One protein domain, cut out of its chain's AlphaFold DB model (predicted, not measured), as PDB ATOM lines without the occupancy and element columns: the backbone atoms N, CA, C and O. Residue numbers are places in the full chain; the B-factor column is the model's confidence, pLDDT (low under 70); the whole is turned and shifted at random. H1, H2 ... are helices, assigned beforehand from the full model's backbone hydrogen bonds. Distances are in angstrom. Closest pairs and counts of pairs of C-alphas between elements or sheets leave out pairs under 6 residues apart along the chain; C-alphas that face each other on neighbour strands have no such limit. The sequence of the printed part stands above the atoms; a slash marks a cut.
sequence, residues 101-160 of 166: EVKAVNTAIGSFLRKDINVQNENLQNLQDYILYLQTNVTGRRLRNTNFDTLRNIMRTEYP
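This is residues 101 to 160 of the 166 residues of an uncharacterized protein of [Eubacterium] rectale (UniProt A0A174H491). The model is an open, flat ring with an empty middle: H1 forms one side, H2 and H3 form the two ends, and the link from H2 back to H3 forms the remaining side. The ring closes where residues 102 to 103 of H1 touch H3. The printed part has 60 residues, with three named helices in the order H1, H2, H3 and no named strand, and its class is all helix. It is loose, with a radius of gyration of the C-alphas of 14.3 A, and spans 38 by 29 by 14 A.

The longest helix, H1, residues 101 to 113, measures 18.2 A from C-alpha 101 at (107.687, 51.223, 18.459). H2, residues 127 to 137, measures 15.2 A. H3, residues 149 to 158, measures 13.9 A and ends with C-alpha 158 at (109.379, 45.613, 8.014).

H1 touches H3 with residues 102 to 103 alone, about perpendicular at 78 degrees; their closest C-alphas, Val 102 and Leu 151, are 6.6 A apart. H1 and H2 are close but not clearly touching, with the closest C-alphas, Leu 113 and Leu 127, 7.5 A apart. H2 and H3 are apart. In H1, H2 and H3 every O i to N i+4 pair is within hydrogen-bond range.

The C-alphas farthest apart, Thr 139 and Pro 160, are 39.3 A apart. The printed part has no cut; both links are long. Residues 136 to 141 and 144 to 150 stand free. The pLDDT is under 70 at residues 113, 115 to 128 and 138 to 146.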
ATOM      1  N   GLU A 101     108.575  50.133  18.028       71.00
ATOM      2  CA  GLU A 101     107.687  51.223  18.459       71.00
ATOM      3  C   GLU A 101     106.591  51.517  17.427       71.00
ATOM      4  O   GLU A 101     105.423  51.651  17.782       71.00
ATOM      5  N   VAL A 102     106.942  51.526  16.136       78.69
ATOM      6  CA  VAL A 102     105.987  51.757  15.044       78.69
ATOM      7  C   VAL A 102     104.975  50.612  14.975       78.69
ATOM      8  O   VAL A 102     103.770  50.859  14.889       78.69
ATOM      9  N   LYS A 103     105.436  49.361  15.107       81.06
ATOM     10  CA  LYS A 103     104.550  48.190  15.179       81.06
ATOM     11  C   LYS A 103     103.667  48.201  16.426       81.06
ATOM     12  O   LYS A 103     102.489  47.857  16.335       81.06
ATOM     13  N   ALA A 104     104.203  48.586  17.579       74.44
ATOM     14  CA  ALA A 104     103.469  48.652  18.836       74.44
ATOM     15  C   ALA A 104     102.355  49.703  18.767       74.44
ATOM     16  O   ALA A 104     101.217  49.398  19.118       74.44
ATOM     17  N   VAL A 105     102.651  50.892  18.229       80.69
ATOM     18  CA  VAL A 105     101.649  51.937  17.965       80.69
ATOM     19  C   VAL A 105     100.587  51.429  16.989       80.69
ATOM     20  O   VAL A 105      99.398  51.529  17.287       80.69
ATOM     21  N   ASN A 106     100.989  50.806  15.875       83.94
ATOM     22  CA  ASN A 106     100.054  50.226  14.906       83.94
ATOM     23  C   ASN A 106      99.120  49.188  15.557       83.94
ATOM     24  O   ASN A 106      97.909  49.209  15.359       83.94
ATOM     25  N   THR A 107      99.690  48.300  16.376       80.31
ATOM     26  CA  THR A 107      98.963  47.237  17.080       80.31
ATOM     27  C   THR A 107      98.004  47.808  18.121       80.31
ATOM     28  O   THR A 107      96.876  47.333  18.234       80.31
ATOM     29  N   ALA A 108      98.423  48.833  18.869       75.44
ATOM     30  CA  ALA A 108      97.587  49.500  19.860       75.44
ATOM     31  C   ALA A 108      96.383  50.191  19.204       75.44
ATOM     32  O   ALA A 108      95.260  50.010  19.672       75.44
ATOM     33  N   ILE A 109      96.592  50.894  18.084       79.06
ATOM     34  CA  ILE A 109      95.505  51.507  17.307       79.06
ATOM     35  C   ILE A 109      94.573  50.424  16.754       79.06
ATOM     36  O   ILE A 109      93.363  50.510  16.940       79.06
ATOM     37  N   GLY A 110      95.112  49.361  16.151       79.00
ATOM     38  CA  GLY A 110      94.298  48.251  15.648       79.00
ATOM     39  C   GLY A 110      93.535  47.500  16.744       79.00
ATOM     40  O   GLY A 110      92.443  46.994  16.506       79.00
ATOM     41  N   SER A 111      94.083  47.407  17.957       77.31
ATOM     42  CA  SER A 111      93.383  46.868  19.130       77.31
ATOM     43  C   SER A 111      92.256  47.797  19.577       77.31
ATOM     44  O   SER A 111      91.150  47.336  19.833       77.31
ATOM     45  N   PHE A 112      92.511  49.106  19.611       72.50
ATOM     46  CA  PHE A 112      91.511  50.114  19.948       72.50
ATOM     47  C   PHE A 112      90.338  50.126  18.958       72.50
ATOM     48  O   PHE A 112      89.193  50.069  19.388       72.50
ATOM     49  N   LEU A 113      90.611  50.118  17.649       69.94
ATOM     50  CA  LEU A 113      89.582  50.139  16.600       69.94
ATOM     51  C   LEU A 113      88.732  48.860  16.537       69.94
ATOM     52  O   LEU A 113      87.625  48.901  16.017       69.94
ATOM     53  N   ARG A 114      89.246  47.727  17.037       74.81
ATOM     54  CA  ARG A 114      88.522  46.444  17.084       74.81
ATOM     55  C   ARG A 114      87.663  46.264  18.333       74.81
ATOM     56  O   ARG A 114      86.957  45.267  18.424       74.81
ATOM     57  N   LYS A 115      87.753  47.160  19.316       67.69
ATOM     58  CA  LYS A 115      86.876  47.108  20.487       67.69
ATOM     59  C   LYS A 115      85.537  47.737  20.129       67.69
ATOM     60  O   LYS A 115      85.501  48.890  19.716       67.69
ATOM     61  N   ASP A 116      84.458  47.002  20.374       59.97
ATOM     62  CA  ASP A 116      83.090  47.470  20.120       59.97
ATOM     63  C   ASP A 116      82.677  48.645  21.026       59.97
ATOM     64  O   ASP A 116      81.720  49.348  20.722       59.97
ATOM     65  N   ILE A 117      83.375  48.855  22.155       58.56
ATOM     66  CA  ILE A 117      82.996  49.839  23.176       58.56
ATOM     67  C   ILE A 117      84.242  50.527  23.752       58.56
ATOM     68  O   ILE A 117      85.135  49.888  24.319       58.56
ATOM     69  N   ASN A 118      84.286  51.856  23.650       56.97
ATOM     70  CA  ASN A 118      85.306  52.691  24.274       56.97
ATOM     71  C   ASN A 118      84.955  52.967  25.749       56.97
ATOM     72  O   ASN A 118      84.338  53.971  26.084       56.97
ATOM     73  N   VAL A 119      85.354  52.064  26.645       57.03
ATOM     74  CA  VAL A 119      84.988  52.096  28.077       57.03
ATOM     75  C   VAL A 119      85.573  53.265  28.895       57.03
ATOM     76  O   VAL A 119      85.265  53.366  30.075       57.03
ATOM     77  N   GLN A 120      86.419  54.131  28.316       54.47
ATOM     78  CA  GLN A 120      87.048  55.262  29.029       54.47
ATOM     79  C   GLN A 120      86.621  56.651  28.537       54.47
ATOM     80  O   GLN A 120      86.867  57.636  29.228       54.47
ATOM     81  N   ASN A 121      85.963  56.751  27.381       55.00
ATOM     82  CA  ASN A 121      85.339  57.995  26.945       55.00
ATOM     83  C   ASN A 121      83.847  57.851  27.213       55.00
ATOM     84  O   ASN A 121      83.123  57.384  26.342       55.00
ATOM     85  N   GLU A 122      83.404  58.223  28.414       55.56
ATOM     86  CA  GLU A 122      82.076  57.899  28.968       55.56
ATOM     87  C   GLU A 122      80.862  58.298  28.096       55.56
ATOM     88  O   GLU A 122      79.750  57.922  28.431       55.56
ATOM     89  N   ASN A 123      81.038  58.972  26.950       64.56
ATOM     90  CA  ASN A 123      79.966  59.318  26.009       64.56
ATOM     91  C   ASN A 123      80.305  59.159  24.508       64.56
ATOM     92  O   ASN A 123      79.530  59.614  23.669       64.56
ATOM     93  N   LEU A 124      81.447  58.570  24.128       68.00
ATOM     94  CA  LEU A 124      81.876  58.517  22.718       68.00
ATOM     95  C   LEU A 124      82.115  57.073  22.283       68.00
ATOM     96  O   LEU A 124      83.007  56.409  22.808       68.00
ATOM     97  N   GLN A 125      81.334  56.597  21.312       62.47
ATOM     98  CA  GLN A 125      81.288  55.178  20.943       62.47
ATOM     99  C   GLN A 125      82.563  54.721  20.225       62.47
ATOM    100  O   GLN A 125      82.943  53.559  20.321       62.47
ATOM    101  N   ASN A 126      83.261  55.624  19.530       63.59
ATOM    102  CA  ASN A 126      84.450  55.284  18.746       63.59
ATOM    103  C   ASN A 126      85.425  56.476  18.581       63.59
ATOM    104  O   ASN A 126      85.191  57.585  19.070       63.59
ATOM    105  N   LEU A 127      86.551  56.240  17.891       67.50
ATOM    106  CA  LEU A 127      87.564  57.267  17.600       67.50
ATOM    107  C   LEU A 127      87.007  58.440  16.788       67.50
ATOM    108  O   LEU A 127      87.414  59.579  16.999       67.50
ATOM    109  N   GLN A 128      86.111  58.149  15.844       67.69
ATOM    110  CA  GLN A 128      85.544  59.130  14.926       67.69
ATOM    111  C   GLN A 128      84.671  60.131  15.686       67.69
ATOM    112  O   GLN A 128      84.823  61.334  15.483       67.69
ATOM    113  N   ASP A 129      83.843  59.652  16.616       71.06
ATOM    114  CA  ASP A 129      83.021  60.495  17.491       71.06
ATOM    115  C   ASP A 129      83.897  61.411  18.353       71.06
ATOM    116  O   ASP A 129      83.589  62.588  18.536       71.06
ATOM    117  N   TYR A 130      85.030  60.899  18.843       73.25
ATOM    118  CA  TYR A 130      85.993  61.691  19.607       73.25
ATOM    119  C   TYR A 130      86.701  62.748  18.758       73.25
ATOM    120  O   TYR A 130      86.822  63.896  19.185       73.25
ATOM    121  N   ILE A 131      87.131  62.401  17.542       74.38
ATOM    122  CA  ILE A 131      87.723  63.363  16.602       74.38
ATOM    123  C   ILE A 131      86.709  64.459  16.261       74.38
ATOM    124  O   ILE A 131      87.064  65.638  16.298       74.38
ATOM    125  N   LEU A 132      85.456  64.089  15.984       75.06
ATOM    126  CA  LEU A 132      84.378  65.034  15.700       75.06
ATOM    127  C   LEU A 132      84.120  65.949  16.902       75.06
ATOM    128  O   LEU A 132      84.116  67.168  16.750       75.06
ATOM    129  N   TYR A 133      84.008  65.387  18.107       76.75
ATOM    130  CA  TYR A 133      83.882  66.157  19.345       76.75
ATOM    131  C   TYR A 133      85.008  67.187  19.500       76.75
ATOM    132  O   TYR A 133      84.731  68.343  19.826       76.75
ATOM    133  N   LEU A 134      86.264  66.802  19.241       74.19
ATOM    134  CA  LEU A 134      87.412  67.710  19.313       74.19
ATOM    135  C   LEU A 134      87.333  68.822  18.260       74.19
ATOM    136  O   LEU A 134      87.622  69.973  18.578       74.19
ATOM    137  N   GLN A 135      86.927  68.502  17.028       73.00
ATOM    138  CA  GLN A 135      86.747  69.489  15.957       73.00
ATOM    139  C   GLN A 135      85.634  70.494  16.271       73.00
ATOM    140  O   GLN A 135      85.772  71.672  15.948       73.00
ATOM    141  N   THR A 136      84.547  70.035  16.896       74.12
ATOM    142  CA  THR A 136      83.371  70.859  17.205       74.12
ATOM    143  C   THR A 136      83.545  71.690  18.478       74.12
ATOM    144  O   THR A 136      83.140  72.848  18.498       74.12
ATOM    145  N   ASN A 137      84.146  71.131  19.535       72.00
ATOM    146  CA  ASN A 137      84.130  71.731  20.879       72.00
ATOM    147  C   ASN A 137      85.462  72.356  21.313       72.00
ATOM    148  O   ASN A 137      85.492  73.110  22.283       72.00
ATOM    149  N   VAL A 138      86.570  72.074  20.619       69.81
ATOM    150  CA  VAL A 138      87.879  72.670  20.927       69.81
ATOM    151  C   VAL A 138      88.212  73.733  19.882       69.81
ATOM    152  O   VAL A 138      89.022  73.540  18.974       69.81
ATOM    153  N   THR A 139      87.577  74.896  20.005       59.25
ATOM    154  CA  THR A 139      87.855  76.061  19.160       59.25
ATOM    155  C   THR A 139      89.286  76.570  19.378       59.25
ATOM    156  O   THR A 139      89.766  76.709  20.499       59.25
ATOM    157  N   GLY A 140      90.004  76.838  18.281       60.94
ATOM    158  CA  GLY A 140      91.355  77.422  18.303       60.94
ATOM    159  C   GLY A 140      92.524  76.432  18.196       60.94
ATOM    160  O   GLY A 140      93.662  76.864  18.004       60.94
ATOM    161  N   ARG A 141      92.286  75.113  18.233       57.88
ATOM    162  CA  ARG A 141      93.318  74.101  17.941       57.88
ATOM    163  C   ARG A 141      93.026  73.420  16.606       57.88
ATOM    164  O   ARG A 141      92.145  72.576  16.513       57.88
ATOM    165  N   ARG A 142      93.795  73.742  15.558       61.19
ATOM    166  CA  ARG A 142      93.800  72.923  14.335       61.19
ATOM    167  C   ARG A 142      94.328  71.535  14.692       61.19
ATOM    168  O   ARG A 142      95.500  71.410  15.051       61.19
ATOM    169  N   LEU A 143      93.490  70.507  14.557       62.28
ATOM    170  CA  LEU A 143      93.971  69.131  14.499       62.28
ATOM    171  C   LEU A 143      94.921  69.042  13.303       62.28
ATOM    172  O   LEU A 143      94.511  69.191  12.152       62.28
ATOM    173  N   ARG A 144      96.219  68.903  13.577       60.47
ATOM    174  CA  ARG A 144      97.212  68.745  12.517       60.47
ATOM    175  C   ARG A 144      96.998  67.368  11.903       60.47
ATOM    176  O   ARG A 144      97.140  66.362  12.590       60.47
ATOM    177  N   ASN A 145      96.659  67.341  10.618       63.84
ATOM    178  CA  ASN A 145      96.743  66.125   9.826       63.84
ATOM    179  C   ASN A 145      98.233  65.829   9.615       63.84
ATOM    180  O   ASN A 145      98.880  66.412   8.745       63.84
ATOM    181  N   THR A 146      98.806  65.038  10.515       67.38
ATOM    182  CA  THR A 146     100.207  64.638  10.426       67.38
ATOM    183  C   THR A 146     100.328  63.567   9.352       67.38
ATOM    184  O   THR A 146      99.618  62.567   9.388       67.38
ATOM    185  N   ASN A 147     101.234  63.768   8.394       78.00
ATOM    186  CA  ASN A 147     101.507  62.750   7.392       78.00
ATOM    187  C   ASN A 147     102.220  61.545   8.045       78.00
ATOM    188  O   ASN A 147     103.347  61.676   8.525       78.00
ATOM    189  N   PHE A 148     101.575  60.376   8.029       84.56
ATOM    190  CA  PHE A 148     102.122  59.114   8.535       84.56
ATOM    191  C   PHE A 148     102.803  58.244   7.467       84.56
ATOM    192  O   PHE A 148     103.161  57.106   7.758       84.56
ATOM    193  N   ASP A 149     103.034  58.739   6.249       85.44
ATOM    194  CA  ASP A 149     103.606  57.960   5.139       85.44
ATOM    195  C   ASP A 149     104.941  57.303   5.497       85.44
ATOM    196  O   ASP A 149     105.155  56.135   5.174       85.44
ATOM    197  N   THR A 150     105.811  57.989   6.244       81.56
ATOM    198  CA  THR A 150     107.057  57.396   6.754       81.56
ATOM    199  C   THR A 150     106.781  56.173   7.631       81.56
ATOM    200  O   THR A 150     107.424  55.138   7.460       81.56
ATOM    201  N   LEU A 151     105.797  56.250   8.534       81.62
ATOM    202  CA  LEU A 151     105.421  55.128   9.397       81.62
ATOM    203  C   LEU A 151     104.765  54.000   8.591       81.62
ATOM    204  O   LEU A 151     105.054  52.827   8.829       81.62
ATOM    205  N   ARG A 152     103.915  54.336   7.611       88.19
ATOM    206  CA  ARG A 152     103.278  53.351   6.721       88.19
ATOM    207  C   ARG A 152     104.321  52.602   5.904       88.19
ATOM    208  O   ARG A 152     104.226  51.388   5.762       88.19
ATOM    209  N   ASN A 153     105.330  53.309   5.406       87.12
ATOM    210  CA  ASN A 153     106.440  52.713   4.672       87.12
ATOM    211  C   ASN A 153     107.268  51.783   5.567       87.12
ATOM    212  O   ASN A 153     107.605  50.685   5.127       87.12
ATOM    213  N   ILE A 154     107.531  52.164   6.825       82.75
ATOM    214  CA  ILE A 154     108.171  51.275   7.810       82.75
ATOM    215  C   ILE A 154     107.329  50.009   8.017       82.75
ATOM    216  O   ILE A 154     107.867  48.914   7.884       82.75
ATOM    217  N   MET A 155     106.017  50.129   8.256       86.88
ATOM    218  CA  MET A 155     105.135  48.967   8.445       86.88
ATOM    219  C   MET A 155     105.098  48.047   7.227       86.88
ATOM    220  O   MET A 155     105.267  46.843   7.371       86.88
ATOM    221  N   ARG A 156     104.935  48.600   6.022       89.06
ATOM    222  CA  ARG A 156     104.896  47.813   4.779       89.06
ATOM    223  C   ARG A 156     106.218  47.104   4.491       89.06
ATOM    224  O   ARG A 156     106.203  46.007   3.949       89.06
ATOM    225  N   THR A 157     107.342  47.727   4.840       84.50
ATOM    226  CA  THR A 157     108.677  47.172   4.575       84.50
ATOM    227  C   THR A 157     109.076  46.134   5.620       84.50
ATOM    228  O   THR A 157     109.568  45.066   5.273       84.50
ATOM    229  N   GLU A 158     108.892  46.444   6.904       83.12
ATOM    230  CA  GLU A 158     109.379  45.613   8.014       83.12
ATOM    231  C   GLU A 158     108.345  44.566   8.466       83.12
ATOM    232  O   GLU A 158     108.726  43.542   9.034       83.12
ATOM    233  N   TYR A 159     107.052  44.785   8.191       80.75
ATOM    234  CA  TYR A 159     105.937  43.939   8.636       80.75
ATOM    235  C   TYR A 159     104.852  43.760   7.547       80.75
ATOM    236  O   TYR A 159     103.688  44.096   7.773       80.75
ATOM    237  N   PRO A 160     105.186  43.202   6.367       85.38
ATOM    238  CA  PRO A 160     104.297  43.175   5.196       85.38
ATOM    239  C   PRO A 160     102.994  42.379   5.383       85.38
ATOM    240  O   PRO A 160     102.044  42.586   4.634       85.38
TER     241      PRO A 160